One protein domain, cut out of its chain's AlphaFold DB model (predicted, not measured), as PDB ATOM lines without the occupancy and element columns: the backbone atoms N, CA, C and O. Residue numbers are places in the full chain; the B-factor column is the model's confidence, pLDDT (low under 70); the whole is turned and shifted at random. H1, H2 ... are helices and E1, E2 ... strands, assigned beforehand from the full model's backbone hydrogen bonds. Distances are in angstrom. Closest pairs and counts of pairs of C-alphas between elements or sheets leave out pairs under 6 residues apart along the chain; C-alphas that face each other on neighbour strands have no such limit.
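This is residues 4 to 160 of the 160 residues of an uncharacterized protein of Piloderma croceum (strain F 1598) (UniProt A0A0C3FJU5). A strongly twisted, curled sheet of four strands has helix H3 over one face, along E3 and E4, while H1 and H2, apart from each other, lie away from the sheet and lengthen the domain. Residues 55 to 61 stick out as a loop. The printed part has 157 residues with three named helices and four named strands, in the order H1 E1 E2 E3 E4 H2 H3; the sheet, E1 - E2 - E3 - E4, is antiparallel, and the class is mixed, with under half of the residues in named elements. The whole is only just loose, close to compact, with a radius of gyration of the C-alphas of 18.5 A, and elongated, spanning 55 by 34 by 33 A.

Look first at E1, residues 46 to 51, E2, 74 to 83, E3, 92 to 101, and E4, 111 to 118: a meander, each strand the antiparallel neighbour of the one before. Find N 49 and O 76 at 2.9 A for E1 and E2, N 79 and O 98 at 2.8 A for E2 and E3, and N 95 and O 115 at 2.9 A for E3 and E4. E3 bends by 68 degrees at residue 96. H3, residues 144 to 158, is on the sheet over E3 and E4, at a height of 10.2 A from a local plane fitted to just 6 C-alphas; its closest C-alphas to E3 are Gly 146 and Thr 92, 6.7 A. H1, residues 19 to 38, and H2, 134 to 139, are not on the sheet. Every O i to N i+4 pair is within hydrogen-bond range in H1 and H3, and 1 of 2 in H2.

Find C-alpha 19 at (125.916, 132.450, 153.718); from there H1 runs 28.6 A. E2 spans 25.0 A, E3 25.2 A, E4 21.8 A and H3 21.1 A, ending at C-alpha 158, (134.336, 179.672, 152.177).

The C-alphas farthest apart, Glu 107 and Glu 129, are 56.0 A apart. The printed part has no cut; the links E1 to E2 and E4 to H2 are long. Mean pLDDT of the printed part is 71.9, with 67 residues under 70, among them 4 to 14 and 130 to 150.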
ATOM      1  N   TYR A   4     149.927 156.054 162.608       46.03
ATOM      2  CA  TYR A   4     149.135 155.005 161.975       46.03
ATOM      3  C   TYR A   4     149.628 154.779 160.544       46.03
ATOM      4  O   TYR A   4     149.502 155.649 159.681       46.03
ATOM      5  N   ASN A   5     150.183 153.594 160.297       40.50
ATOM      6  CA  ASN A   5     150.587 153.161 158.966       40.50
ATOM      7  C   ASN A   5     149.373 152.525 158.276       40.50
ATOM      8  O   ASN A   5     148.894 151.476 158.710       40.50
ATOM      9  N   ILE A   6     148.839 153.175 157.240       45.62
ATOM     10  CA  ILE A   6     147.721 152.627 156.464       45.62
ATOM     11  C   ILE A   6     148.289 151.509 155.587       45.62
ATOM     12  O   ILE A   6     148.814 151.760 154.505       45.62
ATOM     13  N   GLN A   7     148.227 150.268 156.070       42.53
ATOM     14  CA  GLN A   7     148.518 149.106 155.235       42.53
ATOM     15  C   GLN A   7     147.412 148.963 154.184       42.53
ATOM     16  O   GLN A   7     146.228 149.017 154.520       42.53
ATOM     17  N   GLU A   8     147.789 148.757 152.920       43.16
ATOM     18  CA  GLU A   8     146.867 148.229 151.914       43.16
ATOM     19  C   GLU A   8     146.366 146.872 152.420       43.16
ATOM     20  O   GLU A   8     147.091 145.877 152.416       43.16
ATOM     21  N   GLY A   9     145.140 146.850 152.941       42.97
ATOM     22  CA  GLY A   9     144.507 145.619 153.382       42.97
ATOM     23  C   GLY A   9     144.428 144.649 152.208       42.97
ATOM     24  O   GLY A   9     143.939 145.005 151.135       42.97
ATOM     25  N   SER A  10     144.909 143.422 152.404       43.66
ATOM     26  CA  SER A  10     144.632 142.346 151.454       43.66
ATOM     27  C   SER A  10     143.113 142.187 151.349       43.66
ATOM     28  O   SER A  10     142.452 142.162 152.392       43.66
ATOM     29  N   PRO A  11     142.534 142.119 150.137       52.28
ATOM     30  CA  PRO A  11     141.091 142.018 149.991       52.28
ATOM     31  C   PRO A  11     140.605 140.774 150.735       52.28
ATOM     32  O   PRO A  11     141.070 139.665 150.475       52.28
ATOM     33  N   PHE A  12     139.685 140.969 151.682       53.16
ATOM     34  CA  PHE A  12     138.995 139.867 152.337       53.16
ATOM     35  C   PHE A  12     138.289 139.054 151.239       53.16
ATOM     36  O   PHE A  12     137.526 139.649 150.469       53.16
ATOM     37  N   PRO A  13     138.557 137.744 151.088       57.25
ATOM     38  CA  PRO A  13     137.905 136.934 150.068       57.25
ATOM     39  C   PRO A  13     136.415 136.817 150.410       57.25
ATOM     40  O   PRO A  13     136.004 135.973 151.200       57.25
ATOM     41  N   PHE A  14     135.607 137.712 149.845       62.97
ATOM     42  CA  PHE A  14     134.177 137.801 150.105       62.97
ATOM     43  C   PHE A  14     133.390 137.106 148.992       62.97
ATOM     44  O   PHE A  14     133.266 137.626 147.883       62.97
ATOM     45  N   ASP A  15     132.848 135.927 149.296       71.12
ATOM     46  CA  ASP A  15     131.869 135.243 148.450       71.12
ATOM     47  C   ASP A  15     130.456 135.527 148.967       71.12
ATOM     48  O   ASP A  15     129.975 134.886 149.901       71.12
ATOM     49  N   TYR A  16     129.781 136.482 148.329       68.00
ATOM     50  CA  TYR A  16     128.425 136.898 148.688       68.00
ATOM     51  C   TYR A  16     127.368 135.795 148.500       68.00
ATOM     52  O   TYR A  16     126.258 135.916 149.014       68.00
ATOM     53  N   THR A  17     127.681 134.728 147.754       70.56
ATOM     54  CA  THR A  17     126.764 133.595 147.552       70.56
ATOM     55  C   THR A  17     126.842 132.575 148.688       70.56
ATOM     56  O   THR A  17     125.934 131.759 148.866       70.56
ATOM     57  N   ASN A  18     127.897 132.646 149.505       79.38
ATOM     58  CA  ASN A  18     128.110 131.770 150.640       79.38
ATOM     59  C   ASN A  18     127.627 132.434 151.935       79.38
ATOM     60  O   ASN A  18     128.274 133.318 152.493       79.38
ATOM     61  N   LYS A  19     126.511 131.933 152.478       79.25
ATOM     62  CA  LYS A  19     125.916 132.450 153.718       79.25
ATOM     63  C   LYS A  19     126.889 132.474 154.907       79.25
ATOM     64  O   LYS A  19     126.821 133.390 155.719       79.25
ATOM     65  N   ALA A  20     127.778 131.487 155.028       81.88
ATOM     66  CA  ALA A  20     128.749 131.448 156.121       81.88
ATOM     67  C   ALA A  20     129.809 132.551 155.975       81.88
ATOM     68  O   ALA A  20     130.116 133.222 156.956       81.88
ATOM     69  N   ALA A  21     130.291 132.794 154.751       76.50
ATOM     70  CA  ALA A  21     131.227 133.882 154.461       76.50
ATOM     71  C   ALA A  21     130.585 135.262 154.693       76.50
ATOM     72  O   ALA A  21     131.217 136.160 155.243       76.50
ATOM     73  N   CYS A  22     129.305 135.410 154.344       74.50
ATOM     74  CA  CYS A  22     128.521 136.609 154.633       74.50
ATOM     75  C   CYS A  22     128.413 136.909 156.134       74.50
ATOM     76  O   CYS A  22     128.635 138.045 156.546       74.50
ATOM     77  N   LEU A  23     128.116 135.894 156.952       79.81
ATOM     78  CA  LEU A  23     128.029 136.033 158.411       79.81
ATOM     79  C   LEU A  23     129.386 136.363 159.048       79.81
ATOM     80  O   LEU A  23     129.460 137.160 159.982       79.81
ATOM     81  N   GLU A  24     130.468 135.761 158.553       81.56
ATOM     82  CA  GLU A  24     131.825 136.059 159.024       81.56
ATOM     83  C   GLU A  24     132.230 137.500 158.694       81.56
ATOM     84  O   GLU A  24     132.752 138.213 159.552       81.56
ATOM     85  N   TYR A  25     131.916 137.956 157.479       77.56
ATOM     86  CA  TYR A  25     132.151 139.332 157.055       77.56
ATOM     87  C   TYR A  25     131.327 140.341 157.868       77.56
ATOM     88  O   TYR A  25     131.868 141.350 158.316       77.56
ATOM     89  N   GLU A  26     130.046 140.058 158.128       78.06
ATOM     90  CA  GLU A  26     129.210 140.879 159.011       78.06
ATOM     91  C   GLU A  26     129.835 141.003 160.406       78.06
ATOM     92  O   GLU A  26     129.984 142.113 160.920       78.06
ATOM     93  N   LYS A  27     130.255 139.883 161.005       82.94
ATOM     94  CA  LYS A  27     130.906 139.888 162.318       82.94
ATOM     95  C   LYS A  27     132.190 140.720 162.304       82.94
ATOM     96  O   LYS A  27     132.410 141.517 163.215       82.94
ATOM     97  N   HIS A  28     133.006 140.582 161.262       81.25
ATOM     98  CA  HIS A  28     134.217 141.383 161.102       81.25
ATOM     99  C   HIS A  28     133.905 142.887 161.017       81.25
ATOM    100  O   HIS A  28     134.553 143.695 161.684       81.25
ATOM    101  N   LEU A  29     132.869 143.279 160.267       78.06
ATOM    102  CA  LEU A  29     132.421 144.673 160.209       78.06
ATOM    103  C   LEU A  29     131.920 145.183 161.568       78.06
ATOM    104  O   LEU A  29     132.214 146.324 161.927       78.06
ATOM    105  N   GLN A  30     131.206 144.356 162.340       81.69
ATOM    106  CA  GLN A  30     130.760 144.711 163.695       81.69
ATOM    107  C   GLN A  30     131.947 144.942 164.638       81.69
ATOM    108  O   GLN A  30     131.945 145.899 165.414       81.69
ATOM    109  N   GLU A  31     132.981 144.104 164.553       84.50
ATOM    110  CA  GLU A  31     134.218 144.269 165.320       84.50
ATOM    111  C   GLU A  31     134.943 145.569 164.942       84.50
ATOM    112  O   GLU A  31     135.313 146.339 165.828       84.50
ATOM    113  N   LEU A  32     135.073 145.869 163.645       82.19
ATOM    114  CA  LEU A  32     135.664 147.125 163.170       82.19
ATOM    115  C   LEU A  32     134.858 148.358 163.596       82.19
ATOM    116  O   LEU A  32     135.447 149.380 163.949       82.19
ATOM    117  N   ASN A  33     133.524 148.281 163.570       82.19
ATOM    118  CA  ASN A  33     132.649 149.353 164.047       82.19
ATOM    119  C   ASN A  33     132.874 149.611 165.539       82.19
ATOM    120  O   ASN A  33     133.105 150.751 165.945       82.19
ATOM    121  N   LYS A  34     132.883 148.542 166.342       83.62
ATOM    122  CA  LYS A  34     133.139 148.628 167.778       83.62
ATOM    123  C   LYS A  34     134.511 149.235 168.067       83.62
ATOM    124  O   LYS A  34     134.592 150.182 168.839       83.62
ATOM    125  N   LEU A  35     135.564 148.756 167.401       82.88
ATOM    126  CA  LEU A  35     136.915 149.305 167.549       82.88
ATOM    127  C   LEU A  35     136.973 150.792 167.171       82.88
ATOM    128  O   LEU A  35     137.589 151.577 167.882       82.88
ATOM    129  N   ALA A  36     136.293 151.201 166.095       80.12
ATOM    130  CA  ALA A  36     136.240 152.604 165.681       80.12
ATOM    131  C   ALA A  36     135.491 153.506 166.681       80.12
ATOM    132  O   ALA A  36     135.774 154.703 166.758       80.12
ATOM    133  N   LEU A  37     134.539 152.951 167.435       82.25
ATOM    134  CA  LEU A  37     133.824 153.651 168.503       82.25
ATOM    135  C   LEU A  37     134.615 153.692 169.817       82.25
ATOM    136  O   LEU A  37     134.553 154.704 170.516       82.25
ATOM    137  N   ASP A  38     135.354 152.626 170.134       85.56
ATOM    138  CA  ASP A  38     136.206 152.528 171.325       85.56
ATOM    139  C   ASP A  38     137.465 153.412 171.183       85.56
ATOM    140  O   ASP A  38     137.877 154.079 172.136       85.56
ATOM    141  N   GLU A  39     138.032 153.491 169.974       82.44
ATOM    142  CA  GLU A  39     139.191 154.322 169.629       82.44
ATOM    143  C   GLU A  39     138.859 155.323 168.507       82.44
ATOM    144  O   GLU A  39     139.342 155.212 167.375       82.44
ATOM    145  N   PRO A  40     138.031 156.344 168.793       81.88
ATOM    146  CA  PRO A  40     137.614 157.288 167.775       81.88
ATOM    147  C   PRO A  40     138.783 158.164 167.324       81.88
ATOM    148  O   PRO A  40     139.587 158.646 168.132       81.88
ATOM    149  N   ILE A  41     138.801 158.467 166.024       84.69
ATOM    150  CA  ILE A  41     139.678 159.492 165.454       84.69
ATOM    151  C   ILE A  41     139.485 160.793 166.240       84.69
ATOM    152  O   ILE A  41     138.370 161.311 166.380       84.69
ATOM    153  N   ARG A  42     140.590 161.331 166.759       87.31
ATOM    154  CA  ARG A  42     140.599 162.502 167.637       87.31
ATOM    155  C   ARG A  42     141.677 163.501 167.237       87.31
ATOM    156  O   ARG A  42     142.587 163.198 166.469       87.31
ATOM    157  N   LYS A  43     141.576 164.708 167.795       91.56
ATOM    158  CA  LYS A  43     142.602 165.747 167.665       91.56
ATOM    159  C   LYS A  43     143.979 165.191 168.061       91.56
ATOM    160  O   LYS A  43     144.089 164.498 169.071       91.56
ATOM    161  N   GLY A  44     145.002 165.528 167.282       91.81
ATOM    162  CA  GLY A  44     146.388 165.103 167.460       91.81
ATOM    163  C   GLY A  44     146.732 163.765 166.801       91.81
ATOM    164  O   GLY A  44     147.888 163.362 166.848       91.81
ATOM    165  N   PHE A  45     145.768 163.064 166.191       91.88
ATOM    166  CA  PHE A  45     146.079 161.870 165.401       91.88
ATOM    167  C   PHE A  45     146.914 162.239 164.182       91.88
ATOM    168  O   PHE A  45     146.595 163.209 163.490       91.88
ATOM    169  N   GLN A  46     147.952 161.439 163.939       92.31
ATOM    170  CA  GLN A  46     148.890 161.616 162.842       92.31
ATOM    171  C   GLN A  46     148.806 160.454 161.853       92.31
ATOM    172  O   GLN A  46     148.767 159.285 162.243       92.31
ATOM    173  N   PHE A  47     148.808 160.796 160.568       89.62
ATOM    174  CA  PHE A  47     148.794 159.855 159.454       89.62
ATOM    175  C   PHE A  47     149.996 160.109 158.555       89.62
ATOM    176  O   PHE A  47     150.309 161.262 158.255       89.62
ATOM    177  N   GLU A  48     150.622 159.040 158.075       89.75
ATOM    178  CA  GLU A  48     151.534 159.120 156.938       89.75
ATOM    179  C   GLU A  48     150.753 158.876 155.647       89.75
ATOM    180  O   GLU A  48     150.051 157.876 155.500       89.75
ATOM    181  N   LEU A  49     150.856 159.816 154.713       85.06
ATOM    182  CA  LEU A  49     150.130 159.801 153.449       85.06
ATOM    183  C   LEU A  49     151.116 159.991 152.300       85.06
ATOM    184  O   LEU A  49     152.058 160.773 152.406       85.06
ATOM    185  N   SER A  50     150.865 159.327 151.175       84.38
ATOM    186  CA  SER A  50     151.572 159.593 149.921       84.38
ATOM    187  C   SER A  50     150.671 160.423 149.018       84.38
ATOM    188  O   SER A  50     149.601 159.964 148.618       84.38
ATOM    189  N   LEU A  51     151.090 161.644 148.688       78.25
ATOM    190  CA  LEU A  51     150.376 162.472 147.723       78.25
ATOM    191  C   LEU A  51     150.663 161.960 146.308       78.25
ATOM    192  O   LEU A  51     151.760 162.127 145.767       78.25
ATOM    193  N   THR A  52     149.665 161.312 145.713       73.31
ATOM    194  CA  THR A  52     149.660 160.952 144.292       73.31
ATOM    195  C   THR A  52     149.237 162.159 143.452       73.31
ATOM    196  O   THR A  52     148.648 163.098 143.983       73.31
ATOM    197  N   SER A  53     149.583 162.159 142.161       64.44
ATOM    198  CA  SER A  53     149.493 163.328 141.274       64.44
ATOM    199  C   SER A  53     148.215 164.165 141.422       64.44
ATOM    200  O   SER A  53     147.111 163.670 141.636       64.44
ATOM    201  N   VAL A  54     148.386 165.473 141.253       61.69
ATOM    202  CA  VAL A  54     147.310 166.459 141.308       61.69
ATOM    203  C   VAL A  54     146.420 166.324 140.065       61.69
ATOM    204  O   VAL A  54     146.928 166.513 138.955       61.69
ATOM    205  N   PRO A  55     145.108 166.048 140.196       60.22
ATOM    206  CA  PRO A  55     144.201 166.132 139.060       60.22
ATOM    207  C   PRO A  55     144.133 167.577 138.545       60.22
ATOM    208  O   PRO A  55     144.108 168.535 139.319       60.22
ATOM    209  N   SER A  56     144.124 167.733 137.221       58.28
ATOM    210  CA  SER A  56     144.148 169.029 136.540       58.28
ATOM    211  C   SER A  56     142.989 169.936 136.972       58.28
ATOM    212  O   SER A  56     141.827 169.567 136.832       58.28
ATOM    213  N   THR A  57     143.353 171.122 137.472       57.47
ATOM    214  CA  THR A  57     142.564 172.354 137.662       57.47
ATOM    215  C   THR A  57     141.043 172.201 137.765       57.47
ATOM    216  O   THR A  57     140.331 172.245 136.762       57.47
ATOM    217  N   CYS A  58     140.532 172.179 138.997       61.44
ATOM    218  CA  CYS A  58     139.160 172.602 139.269       61.44
ATOM    219  C   CYS A  58     139.116 174.144 139.279       61.44
ATOM    220  O   CYS A  58     139.832 174.749 140.085       61.44
ATOM    221  N   PRO A  59     138.308 174.808 138.430       60.72
ATOM    222  CA  PRO A  59     138.120 176.251 138.531       60.72
ATOM    223  C   PRO A  59     137.574 176.589 139.927       60.72
ATOM    224  O   PRO A  59     136.607 175.979 140.380       60.72
ATOM    225  N   ASN A  60     138.219 177.538 140.612       68.06
ATOM    226  CA  ASN A  60     137.978 177.936 142.013       68.06
ATOM    227  C   ASN A  60     138.506 176.985 143.106       68.06
ATOM    228  O   ASN A  60     138.197 177.189 144.281       68.06
ATOM    229  N   ALA A  61     139.316 175.974 142.774       69.44
ATOM    230  CA  ALA A  61     140.029 175.223 143.806       69.44
ATOM    231  C   ALA A  61     141.021 176.137 144.547       69.44
ATOM    232  O   ALA A  61     141.694 176.969 143.933       69.44
ATOM    233  N   ARG A  62     141.133 175.964 145.871       71.31
ATOM    234  CA  ARG A  62     142.203 176.613 146.640       71.31
ATOM    235  C   ARG A  62     143.565 176.132 146.114       71.31
ATOM    236  O   ARG A  62     143.670 174.965 145.722       71.31
ATOM    237  N   PRO A  63     144.600 176.993 146.112       73.19
ATOM    238  CA  PRO A  63     145.954 176.569 145.793       73.19
ATOM    239  C   PRO A  63     146.359 175.382 146.662       73.19
ATOM    240  O   PRO A  63     146.045 175.332 147.853       73.19
ATOM    241  N   LEU A  64     147.048 174.423 146.057       74.31
ATOM    242  CA  LEU A  64     147.611 173.312 146.806       74.31
ATOM    243  C   LEU A  64     148.728 173.787 147.731       74.31
ATOM    244  O   LEU A  64     149.343 174.830 147.500       74.31
ATOM    245  N   ALA A  65     149.029 172.972 148.742       78.69
ATOM    246  CA  ALA A  65     150.247 173.140 149.520       78.69
ATOM    247  C   ALA A  65     151.460 173.220 148.579       78.69
ATOM    248  O   ALA A  65     151.538 172.486 147.593       78.69
ATOM    249  N   TRP A  66     152.412 174.102 148.888       79.69
ATOM    250  CA  TRP A  66     153.553 174.406 148.014       79.69
ATOM    251  C   TRP A  66     154.392 173.171 147.654       79.69
ATOM    252  O   TRP A  66     154.967 173.116 146.571       79.69
ATOM    253  N   PHE A  67     154.445 172.173 148.541       79.69
ATOM    254  CA  PHE A  67     155.151 170.917 148.299       79.69
ATOM    255  C   PHE A  67     154.338 169.952 147.436       79.69
ATOM    256  O   PHE A  67     154.924 169.166 146.711       79.69
ATOM    257  N   ALA A  68     153.005 170.023 147.428       75.81
ATOM    258  CA  ALA A  68     152.158 169.070 146.705       75.81
ATOM    259  C   ALA A  68     152.301 169.151 145.169       75.81
ATOM    260  O   ALA A  68     151.852 168.252 144.462       75.81
ATOM    261  N   SER A  69     152.928 170.209 144.643       69.62
ATOM    262  CA  SER A  69     153.251 170.361 143.220       69.62
ATOM    263  C   SER A  69     154.606 169.752 142.820       69.62
ATOM    264  O   SER A  69     154.875 169.624 141.625       69.62
ATOM    265  N   GLN A  70     155.458 169.358 143.778       67.38
ATOM    266  CA  GLN A  70     156.863 168.986 143.548       67.38
ATOM    267  C   GLN A  70     157.085 167.529 143.103       67.38
ATOM    268  O   GLN A  70     158.036 166.886 143.531       67.38
ATOM    269  N   ALA A  71     156.277 167.044 142.159       58.34
ATOM    270  CA  ALA A  71     156.372 165.704 141.564       58.34
ATOM    271  C   ALA A  71     155.717 164.580 142.406       58.34
ATOM    272  O   ALA A  71     155.398 164.763 143.581       58.34
ATOM    273  N   PRO A  72     155.382 163.438 141.780       65.25
ATOM    274  CA  PRO A  72     154.480 162.462 142.381       65.25
ATOM    275  C   PRO A  72     155.129 161.710 143.553       65.25
ATOM    276  O   PRO A  72     156.332 161.462 143.550       65.25
ATOM    277  N   ASN A  73     154.292 161.261 144.496       72.81
ATOM    278  CA  ASN A  73     154.628 160.399 145.641       72.81
ATOM    279  C   ASN A  73     155.378 161.074 146.796       72.81
ATOM    280  O   ASN A  73     156.181 160.438 147.483       72.81
ATOM    281  N   ILE A  74     155.090 162.347 147.063       79.25
ATOM    282  CA  ILE A  74     155.604 163.008 148.265       79.25
ATOM    283  C   ILE A  74     154.940 162.386 149.489       79.25
ATOM    284  O   ILE A  74     153.713 162.388 149.614       79.25
ATOM    285  N   LYS A  75     155.769 161.861 150.393       85.94
ATOM    286  CA  LYS A  75     155.327 161.405 151.709       85.94
ATOM    287  C   LYS A  75     155.104 162.609 152.607       85.94
ATOM    288  O   LYS A  75     156.003 163.437 152.751       85.94
ATOM    289  N   CYS A  76     153.946 162.666 153.238       86.69
ATOM    290  CA  CYS A  76     153.540 163.733 154.135       86.69
ATOM    291  C   CYS A  76     153.065 163.155 155.461       86.69
ATOM    292  O   CYS A  76     152.442 162.093 155.494       86.69
ATOM    293  N   THR A  77     153.301 163.895 156.536       90.06
ATOM    294  CA  THR A  77     152.596 163.697 157.797       90.06
ATOM    295  C   THR A  77     151.392 164.627 157.820       90.06
ATOM    296  O   THR A  77     151.490 165.796 157.441       90.06
ATOM    297  N   LEU A  78     150.255 164.099 158.257       91.38
ATOM    298  CA  LEU A  78     149.022 164.844 158.458       91.38
ATOM    299  C   LEU A  78     148.574 164.723 159.910       91.38
ATOM    300  O   LEU A  78     148.339 163.613 160.369       91.38
ATOM    301  N   GLU A  79     148.405 165.846 160.605       93.38
ATOM    302  CA  GLU A  79     147.925 165.900 161.988       93.38
ATOM    303  C   GLU A  79     146.551 166.563 162.085       93.38
ATOM    304  O   GLU A  79     146.337 167.661 161.574       93.38
ATOM    305  N   LEU A  80     145.615 165.926 162.788       93.94
ATOM    306  CA  LEU A  80     144.267 166.461 162.972       93.94
ATOM    307  C   LEU A  80     144.207 167.554 164.041       93.94
ATOM    308  O   LEU A  80     144.469 167.306 165.216       93.94
ATOM    309  N   CYS A  81     143.747 168.747 163.668       93.38
ATOM    310  CA  CYS A  81     143.716 169.910 164.556       93.38
ATOM    311  C   CYS A  81     142.326 170.164 165.147       93.38
ATOM    312  O   CYS A  81     142.179 170.361 166.357       93.38
ATOM    313  N   GLN A  82     141.297 170.177 164.296       91.94
ATOM    314  CA  GLN A  82     139.930 170.511 164.691       91.94
ATOM    315  C   GLN A  82     138.924 169.729 163.855       91.94
ATOM    316  O   GLN A  82     138.972 169.750 162.628       91.94
ATOM    317  N   ARG A  83     137.956 169.095 164.515       89.12
ATOM    318  CA  ARG A  83     136.828 168.478 163.823       89.12
ATOM    319  C   ARG A  83     135.810 169.541 163.427       89.12
ATOM    320  O   ARG A  83     135.434 170.368 164.253       89.12
ATOM    321  N   LEU A  84     135.352 169.489 162.181       85.31
ATOM    322  CA  LEU A  84     134.282 170.347 161.661       85.31
ATOM    323  C   LEU A  84     132.929 169.630 161.595       85.31
ATOM    324  O   LEU A  84     131.887 170.275 161.566       85.31
ATOM    325  N   SER A  85     132.951 168.300 161.573       78.62
ATOM    326  CA  SER A  85     131.759 167.455 161.678       78.62
ATOM    327  C   SER A  85     131.239 167.382 163.120       78.62
ATOM    328  O   SER A  85     132.008 167.284 164.083       78.62
ATOM    329  N   ASN A  86     129.914 167.412 163.276       69.62
ATOM    330  CA  ASN A  86     129.263 167.430 164.590       69.62
ATOM    331  C   ASN A  86     129.094 166.027 165.194       69.62
ATOM    332  O   ASN A  86     129.007 165.888 166.414       69.62
ATOM    333  N   HIS A  87     129.089 164.986 164.361       70.38
ATOM    334  CA  HIS A  87     128.749 163.625 164.768       70.38
ATOM    335  C   HIS A  87     129.966 162.695 164.729       70.38
ATOM    336  O   HIS A  87     130.585 162.505 163.687       70.38
ATOM    337  N   LEU A  88     130.277 162.087 165.882       64.25
ATOM    338  CA  LEU A  88     131.312 161.051 166.030       64.25
ATOM    339  C   LEU A  88     130.999 159.801 165.202       64.25
ATOM    340  O   LEU A  88     131.901 159.205 164.627       64.25
ATOM    341  N   SER A  89     129.722 159.425 165.135       63.19
ATOM    342  CA  SER A  89     129.245 158.230 164.439       63.19
ATOM    343  C   SER A  89     128.913 158.467 162.968       63.19
ATOM    344  O   SER A  89     128.229 157.653 162.352       63.19
ATOM    345  N   SER A  90     129.329 159.603 162.407       68.00
ATOM    346  CA  SER A  90     129.107 159.861 160.992       68.00
ATOM    347  C   SER A  90     130.053 159.014 160.152       68.00
ATOM    348  O   SER A  90     131.251 158.940 160.416       68.00
ATOM    349  N   ARG A  91     129.513 158.438 159.077       72.56
ATOM    350  CA  ARG A  91     130.284 157.772 158.022       72.56
ATOM    351  C   ARG A  91     131.332 158.693 157.393       72.56
ATOM    352  O   ARG A  91     132.364 158.217 156.924       72.56
ATOM    353  N   THR A  92     131.057 159.994 157.356       76.81
ATOM    354  CA  THR A  92     132.014 161.000 156.908       76.81
ATOM    355  C   THR A  92     132.427 161.871 158.081       76.81
ATOM    356  O   THR A  92     131.574 162.456 158.748       76.81
ATOM    357  N   GLN A  93     133.730 162.080 158.246       80.81
ATOM    358  CA  GLN A  93     134.235 163.117 159.138       80.81
ATOM    359  C   GLN A  93     135.055 164.152 158.377       80.81
ATOM    360  O   GLN A  93     135.975 163.813 157.637       80.81
ATOM    361  N   VAL A  94     134.746 165.426 158.605       86.31
ATOM    362  CA  VAL A  94     135.520 166.555 158.078       86.31
ATOM    363  C   VAL A  94     136.346 167.173 159.200       86.31
ATOM    364  O   VAL A  94     135.815 167.434 160.287       86.31
ATOM    365  N   TRP A  95     137.629 167.407 158.932       90.44
ATOM    366  CA  TRP A  95     138.602 167.955 159.871       90.44
ATOM    367  C   TRP A  95     139.463 169.036 159.215       90.44
ATOM    368  O   TRP A  95     139.814 168.936 158.042       90.44
ATOM    369  N   VAL A  96     139.848 170.040 159.999       91.94
ATOM    370  CA  VAL A  96     141.031 170.861 159.731       91.94
ATOM    371  C   VAL A  96     142.247 170.088 160.222       91.94
ATOM    372  O   VAL A  96     142.250 169.587 161.354       91.94
ATOM    373  N   ALA A  97     143.270 170.015 159.385       92.62
ATOM    374  CA  ALA A  97     144.507 169.310 159.658       92.62
ATOM    375  C   ALA A  97     145.717 170.140 159.229       92.62
ATOM    376  O   ALA A  97     145.628 170.969 158.325       92.62
ATOM    377  N   ASN A  98     146.844 169.888 159.875       92.31
ATOM    378  CA  ASN A  98     148.148 170.373 159.459       92.31
ATOM    379  C   ASN A  98     148.814 169.297 158.597       92.31
ATOM    380  O   ASN A  98     148.743 168.117 158.939       92.31
ATOM    381  N   ILE A  99     149.456 169.685 157.497       88.94
ATOM    382  CA  ILE A  99     150.188 168.772 156.616       88.94
ATOM    383  C   ILE A  99     151.582 169.318 156.296       88.94
ATOM    384  O   ILE A  99     151.750 170.511 156.032       88.94
ATOM    385  N   TRP A 100     152.579 168.437 156.310       88.31
ATOM    386  CA  TRP A 100     153.968 168.756 155.972       88.31
ATOM    387  C   TRP A 100     154.678 167.536 155.362       88.31
ATOM    388  O   TRP A 100     154.289 166.401 155.650       88.31
ATOM    389  N   PRO A 101     155.692 167.725 154.498       86.62
ATOM    390  CA  PRO A 101     156.439 166.617 153.913       86.62
ATOM    391  C   PRO A 101     157.300 165.904 154.971       86.62
ATOM    392  O   PRO A 101     157.905 166.541 155.828       86.62
ATOM    393  N   VAL A 102     157.399 164.573 154.885       77.50
ATOM    394  CA  VAL A 102     158.267 163.741 155.748       77.50
ATOM    395  C   VAL A 102     159.744 163.965 155.408       77.50
ATOM    396  O   VAL A 102     160.612 163.918 156.274       77.50
ATOM    397  N   GLN A 103     160.038 164.214 154.129       67.94
ATOM    398  CA  GLN A 103     161.382 164.470 153.616       67.94
ATOM    399  C   GLN A 103     161.501 165.947 153.228       67.94
ATOM    400  O   GLN A 103     161.237 166.311 152.087       67.94
ATOM    401  N   GLY A 104     161.874 166.813 154.169       51.16
ATOM    402  CA  GLY A 104     162.165 168.207 153.841       51.16
ATOM    403  C   GLY A 104     162.057 169.148 155.029       51.16
ATOM    404  O   GLY A 104     160.967 169.577 155.360       51.16
ATOM    405  N   VAL A 105     163.223 169.461 155.602       50.97
ATOM    406  CA  VAL A 105     163.571 170.595 156.479       50.97
ATOM    407  C   VAL A 105     162.650 170.840 157.702       50.97
ATOM    408  O   VAL A 105     161.539 171.336 157.543       50.97
ATOM    409  N   PRO A 106     163.145 170.623 158.942       50.16
ATOM    410  CA  PRO A 106     162.430 170.879 160.208       50.16
ATOM    411  C   PRO A 106     161.899 172.310 160.428       50.16
ATOM    412  O   PRO A 106     161.244 172.567 161.432       50.16
ATOM    413  N   GLU A 107     162.218 173.243 159.534       55.91
ATOM    414  CA  GLU A 107     161.931 174.678 159.651       55.91
ATOM    415  C   GLU A 107     160.714 175.118 158.824       55.91
ATOM    416  O   GLU A 107     160.371 176.298 158.808       55.91
ATOM    417  N   LEU A 108     160.058 174.198 158.113       65.44
ATOM    418  CA  LEU A 108     158.913 174.532 157.274       65.44
ATOM    419  C   LEU A 108     157.618 174.512 158.090       65.44
ATOM    420  O   LEU A 108     157.260 173.500 158.693       65.44
ATOM    421  N   GLU A 109     156.907 175.640 158.086       74.38
ATOM    422  CA  GLU A 109     155.610 175.748 158.749       74.38
ATOM    423  C   GLU A 109     154.600 174.756 158.142       74.38
ATOM    424  O   GLU A 109     154.507 174.629 156.912       74.38
ATOM    425  N   PRO A 110     153.818 174.054 158.982       86.12
ATOM    426  CA  PRO A 110     152.779 173.161 158.501       86.12
ATOM    427  C   PRO A 110     151.711 173.939 157.729       86.12
ATOM    428  O   PRO A 110     151.257 175.003 158.152       86.12
ATOM    429  N   VAL A 111     151.247 173.371 156.617       87.94
ATOM    430  CA  VAL A 111     150.151 173.954 155.835       87.94
ATOM    431  C   VAL A 111     148.822 173.465 156.403       87.94
ATOM    432  O   VAL A 111     148.647 172.269 156.625       87.94
ATOM    433  N   GLN A 112     147.862 174.367 156.610       89.44
ATOM    434  CA  GLN A 112     146.503 173.969 156.977       89.44
ATOM    435  C   GLN A 112     145.714 173.482 155.764       89.44
ATOM    436  O   GLN A 112     145.648 174.142 154.726       89.44
ATOM    437  N   VAL A 113     145.056 172.339 155.927       87.31
ATOM    438  CA  VAL A 113     144.184 171.719 154.932       87.31
ATOM    439  C   VAL A 113     142.877 171.264 155.566       87.31
ATOM    440  O   VAL A 113     142.763 171.098 156.780       87.31
ATOM    441  N   VAL A 114     141.878 171.037 154.716       87.75
ATOM    442  CA  VAL A 114     140.627 170.384 155.099       87.75
ATOM    443  C   VAL A 114     140.666 168.966 154.558       87.75
ATOM    444  O   VAL A 114     140.806 168.767 153.352       87.75
ATOM    445  N   VAL A 115     140.525 167.989 155.445       87.06
ATOM    446  CA  VAL A 115     140.454 166.574 155.083       87.06
ATOM    447  C   VAL A 115     139.075 166.013 155.364       87.06
ATOM    448  O   VAL A 115     138.432 166.340 156.364       87.06
ATOM    449  N   LYS A 116     138.630 165.153 154.454       85.88
ATOM    450  CA  LYS A 116     137.391 164.396 154.563       85.88
ATOM    451  C   LYS A 116     137.749 162.917 154.632       85.88
ATOM    452  O   LYS A 116     138.282 162.368 153.674       85.88
ATOM    453  N   PHE A 117     137.433 162.286 155.755       79.94
ATOM    454  CA  PHE A 117     137.548 160.845 155.927       79.94
ATOM    455  C   PHE A 117     136.220 160.187 155.599       79.94
ATOM    456  O   PHE A 117     135.178 160.619 156.089       79.94
ATOM    457  N   LEU A 118     136.280 159.114 154.817       76.50
ATOM    458  CA  LEU A 118     135.223 158.119 154.769       76.50
ATOM    459  C   LEU A 118     135.595 157.014 155.760       76.50
ATOM    460  O   LEU A 118     136.704 156.489 155.692       76.50
ATOM    461  N   GLN A 119     134.683 156.665 156.661       74.56
ATOM    462  CA  GLN A 119     134.847 155.579 157.626       74.56
ATOM    463  C   GLN A 119     133.856 154.458 157.290       74.56
ATOM    464  O   GLN A 119     132.727 154.467 157.788       74.56
ATOM    465  N   PRO A 120     134.235 153.493 156.428       67.81
ATOM    466  CA  PRO A 120     133.359 152.383 156.060       67.81
ATOM    467  C   PRO A 120     132.892 151.556 157.259       67.81
ATOM    468  O   PRO A 120     131.766 151.077 157.258       67.81
ATOM    469  N   SER A 121     133.710 151.453 158.310       70.50
ATOM    470  CA  SER A 121     133.341 150.779 159.561       70.50
ATOM    471  C   SER A 121     132.121 151.398 160.247       70.50
ATOM    472  O   SER A 121     131.432 150.705 160.982       70.50
ATOM    473  N   MET A 122     131.814 152.675 159.992       72.50
ATOM    474  CA  MET A 122     130.646 153.373 160.542       72.50
ATOM    475  C   MET A 122     129.390 153.232 159.670       72.50
ATOM    476  O   MET A 122     128.365 153.849 159.959       72.50
ATOM    477  N   MET A 123     129.450 152.465 158.579       70.81
ATOM    478  CA  MET A 123     128.280 152.174 157.756       70.81
ATOM    479  C   MET A 123     127.371 151.176 158.471       70.81
ATOM    480  O   MET A 123     127.853 150.220 159.075       70.81
ATOM    481  N   SER A 124     126.054 151.381 158.370       66.12
ATOM    482  CA  SER A 124     125.098 150.351 158.772       66.12
ATOM    483  C   SER A 124     125.420 149.072 158.013       66.12
ATOM    484  O   SER A 124     125.573 149.092 156.790       66.12
ATOM    485  N   ILE A 125     125.566 147.981 158.751       66.44
ATOM    486  CA  ILE A 125     125.877 146.688 158.164       66.44
ATOM    487  C   ILE A 125     124.560 146.148 157.598       66.44
ATOM    488  O   ILE A 125     123.595 146.036 158.361       66.44
ATOM    489  N   PRO A 126     124.466 145.899 156.280       64.19
ATOM    490  CA  PRO A 126     123.251 145.346 155.709       64.19
ATOM    491  C   PRO A 126     123.020 143.941 156.280       64.19
ATOM    492  O   PRO A 126     123.992 143.213 156.504       64.19
ATOM    493  N   PRO A 127     121.759 143.543 156.501       69.81
ATOM    494  CA  PRO A 127     121.456 142.181 156.909       69.81
ATOM    495  C   PRO A 127     121.924 141.198 155.829       69.81
ATOM    496  O   PRO A 127     121.963 141.523 154.639       69.81
ATOM    497  N   VAL A 128     122.282 139.979 156.238       69.81
ATOM    498  CA  VAL A 128     122.837 138.953 155.336       69.81
ATOM    499  C   VAL A 128     121.907 138.643 154.167       69.81
ATOM    500  O   VAL A 128     122.371 138.362 153.064       69.81
ATOM    501  N   GLU A 129     120.599 138.737 154.388       72.75
ATOM    502  CA  GLU A 129     119.560 138.533 153.381       72.75
ATOM    503  C   GLU A 129     119.593 139.581 152.256       72.75
ATOM    504  O   GLU A 129     119.083 139.326 151.169       72.75
ATOM    505  N   GLU A 130     120.204 140.746 152.494       68.50
ATOM    506  CA  GLU A 130     120.315 141.841 151.527       68.50
ATOM    507  C   GLU A 130     121.666 141.863 150.781       68.50
ATOM    508  O   GLU A 130     121.826 142.601 149.798       68.50
ATOM    509  N   LEU A 131     122.634 141.031 151.186       65.00
ATOM    510  CA  LEU A 131     123.937 140.915 150.525       65.00
ATOM    511  C   LEU A 131     123.761 140.327 149.112       65.00
ATOM    512  O   LEU A 131     123.337 139.192 148.938       65.00
ATOM    513  N   GLY A 132     124.078 141.119 148.080       58.75
ATOM    514  CA  GLY A 132     123.924 140.740 146.665       58.75
ATOM    515  C   GLY A 132     122.811 141.477 145.903       58.75
ATOM    516  O   GLY A 132     122.840 141.509 144.675       58.75
ATOM    517  N   HIS A 133     121.886 142.160 146.586       60.97
ATOM    518  CA  HIS A 133     120.874 143.010 145.940       60.97
ATOM    519  C   HIS A 133     121.445 144.334 145.381       60.97
ATOM    520  O   HIS A 133     122.035 145.096 146.129       60.97
ATOM    521  N   PRO A 134     121.179 144.751 144.129       55.50
ATOM    522  CA  PRO A 134     121.735 145.993 143.547       55.50
ATOM    523  C   PRO A 134     121.534 147.270 144.395       55.50
ATOM    524  O   PRO A 134     122.286 148.243 144.293       55.50
ATOM    525  N   HIS A 135     120.519 147.262 145.259       51.84
ATOM    526  CA  HIS A 135     120.204 148.332 146.197       51.84
ATOM    527  C   HIS A 135     121.260 148.541 147.299       51.84
ATOM    528  O   HIS A 135     121.436 149.679 147.736       51.84
ATOM    529  N   TRP A 136     122.034 147.513 147.685       52.12
ATOM    530  CA  TRP A 136     123.126 147.673 148.662       52.12
ATOM    531  C   TRP A 136     124.275 148.516 148.102       52.12
ATOM    532  O   TRP A 136     124.922 149.254 148.834       52.12
ATOM    533  N   GLN A 137     124.516 148.485 146.789       51.16
ATOM    534  CA  GLN A 137     125.555 149.319 146.175       51.16
ATOM    535  C   GLN A 137     125.139 150.790 146.106       51.16
ATOM    536  O   GLN A 137     125.990 151.672 146.177       51.16
ATOM    537  N   THR A 138     123.837 151.067 145.980       50.19
ATOM    538  CA  THR A 138     123.298 152.406 145.688       50.19
ATOM    539  C   THR A 138     122.870 153.180 146.934       50.19
ATOM    540  O   THR A 138     123.189 154.362 147.040       50.19
ATOM    541  N   GLN A 139     122.239 152.543 147.929       50.84
ATOM    542  CA  GLN A 139     121.896 153.216 149.197       50.84
ATOM    543  C   GLN A 139     123.136 153.611 150.013       50.84
ATOM    544  O   GLN A 139     123.119 154.562 150.791       50.84
ATOM    545  N   TYR A 140     124.238 152.899 149.794       51.34
ATOM    546  CA  TYR A 140     125.459 153.028 150.566       51.34
ATOM    547  C   TYR A 140     126.593 153.710 149.801       51.34
ATOM    548  O   TYR A 140     127.696 153.797 150.328       51.34
ATOM    549  N   THR A 141     126.384 154.257 148.604       50.06
ATOM    550  CA  THR A 141     127.424 155.039 147.902       50.06
ATOM    551  C   THR A 141     127.307 156.542 148.137       50.06
ATOM    552  O   THR A 141     128.332 157.217 148.105       50.06
ATOM    553  N   ILE A 142     126.123 157.079 148.461       51.34
ATOM    554  CA  ILE A 142     125.947 158.521 148.703       51.34
ATOM    555  C   ILE A 142     124.877 158.750 149.787       51.34
ATOM    556  O   ILE A 142     123.688 158.694 149.489       51.34
ATOM    557  N   PRO A 143     125.248 159.033 151.049       51.53
ATOM    558  CA  PRO A 143     124.271 159.468 152.034       51.53
ATOM    559  C   PRO A 143     123.904 160.930 151.752       51.53
ATOM    560  O   PRO A 143     124.704 161.836 151.994       51.53
ATOM    561  N   GLU A 144     122.682 161.176 151.271       54.72
ATOM    562  CA  GLU A 144     122.152 162.527 151.008       54.72
ATOM    563  C   GLU A 144     122.258 163.462 152.226       54.72
ATOM    564  O   GLU A 144     122.386 164.678 152.087       54.72
ATOM    565  N   GLN A 145     122.225 162.900 153.436       52.78
ATOM    566  CA  GLN A 145     122.294 163.645 154.692       52.78
ATOM    567  C   GLN A 145     123.726 164.086 155.033       52.78
ATOM    568  O   GLN A 145     123.933 165.244 155.395       52.78
ATOM    569  N   GLY A 146     124.722 163.222 154.794       53.25
ATOM    570  CA  GLY A 146     126.138 163.588 154.906       53.25
ATOM    571  C   GLY A 146     126.520 164.679 153.905       53.25
ATOM    572  O   GLY A 146     127.217 165.624 154.257       53.25
ATOM    573  N   ALA A 147     125.968 164.625 152.688       60.19
ATOM    574  CA  ALA A 147     126.186 165.659 151.678       60.19
ATOM    575  C   ALA A 147     125.641 167.042 152.098       60.19
ATOM    576  O   ALA A 147     126.270 168.060 151.815       60.19
ATOM    577  N   LYS A 148     124.497 167.109 152.797       63.75
ATOM    578  CA  LYS A 148     123.930 168.382 153.286       63.75
ATOM    579  C   LYS A 148     124.778 169.009 154.395       63.75
ATOM    580  O   LYS A 148     125.079 170.199 154.314       63.75
ATOM    581  N   GLU A 149     125.199 168.218 155.382       63.66
ATOM    582  CA  GLU A 149     126.093 168.687 156.453       63.66
ATOM    583  C   GLU A 149     127.447 169.151 155.899       63.66
ATOM    584  O   GLU A 149     127.965 170.198 156.290       63.66
ATOM    585  N   GLU A 150     127.997 168.415 154.932       66.75
ATOM    586  CA  GLU A 150     129.225 168.795 154.233       66.75
ATOM    587  C   GLU A 150     129.086 170.148 153.528       66.75
ATOM    588  O   GLU A 150     129.958 171.005 153.677       66.75
ATOM    589  N   VAL A 151     127.984 170.385 152.809       70.62
ATOM    590  CA  VAL A 151     127.724 171.671 152.139       70.62
ATOM    591  C   VAL A 151     127.700 172.828 153.139       70.62
ATOM    592  O   VAL A 151     128.238 173.897 152.847       70.62
ATOM    593  N   GLU A 152     127.111 172.649 154.322       74.25
ATOM    594  CA  GLU A 152     127.115 173.682 155.365       74.25
ATOM    595  C   GLU A 152     128.508 173.934 155.946       74.25
ATOM    596  O   GLU A 152     128.886 175.089 156.162       74.25
ATOM    597  N   ILE A 153     129.292 172.875 156.164       73.00
ATOM    598  CA  ILE A 153     130.684 172.983 156.617       73.00
ATOM    599  C   ILE A 153     131.519 173.739 155.578       73.00
ATOM    600  O   ILE A 153     132.214 174.695 155.928       73.00
ATOM    601  N   TYR A 154     131.408 173.383 154.296       70.88
ATOM    602  CA  TYR A 154     132.138 174.063 153.226       70.88
ATOM    603  C   TYR A 154     131.715 175.527 153.069       70.88
ATOM    604  O   TYR A 154     132.583 176.376 152.888       70.88
ATOM    605  N   LYS A 155     130.424 175.856 153.230       74.50
ATOM    606  CA  LYS A 155     129.946 177.252 153.257       74.50
ATOM    607  C   LYS A 155     130.557 178.066 154.402       74.50
ATOM    608  O   LYS A 155     130.896 179.231 154.212       74.50
ATOM    609  N   LYS A 156     130.701 177.474 155.594       69.81
ATOM    610  CA  LYS A 156     131.356 178.142 156.734       69.81
ATOM    611  C   LYS A 156     132.833 178.412 156.450       69.81
ATOM    612  O   LYS A 156     133.331 179.467 156.817       69.81
ATOM    613  N   LEU A 157     133.504 177.484 155.771       68.81
ATOM    614  CA  LEU A 157     134.913 177.608 155.399       68.81
ATOM    615  C   LEU A 157     135.162 178.571 154.230       68.81
ATOM    616  O   LEU A 157     136.241 179.142 154.150       68.81
ATOM    617  N   SER A 158     134.204 178.749 153.315       63.75
ATOM    618  CA  SER A 158     134.336 179.672 152.177       63.75
ATOM    619  C   SER A 158     134.140 181.144 152.547       63.75
ATOM    620  O   SER A 158     134.482 182.010 151.750       63.75
ATOM    621  N   ASN A 159     133.584 181.423 153.729       53.31
ATOM    622  CA  ASN A 159     133.386 182.779 154.255       53.31
ATOM    623  C   ASN A 159     134.568 183.266 155.120       53.31
ATOM    624  O   ASN A 159     134.446 184.289 155.794       53.31
ATOM    625  N   VAL A 160     135.680 182.521 155.110       43.00
ATOM    626  CA  VAL A 160     136.971 182.825 155.750       43.00
ATOM    627  C   VAL A 160     138.053 182.812 154.679       43.00
ATOM    628  O   VAL A 160     138.824 183.791 154.640       43.00
TER     629      VAL A 160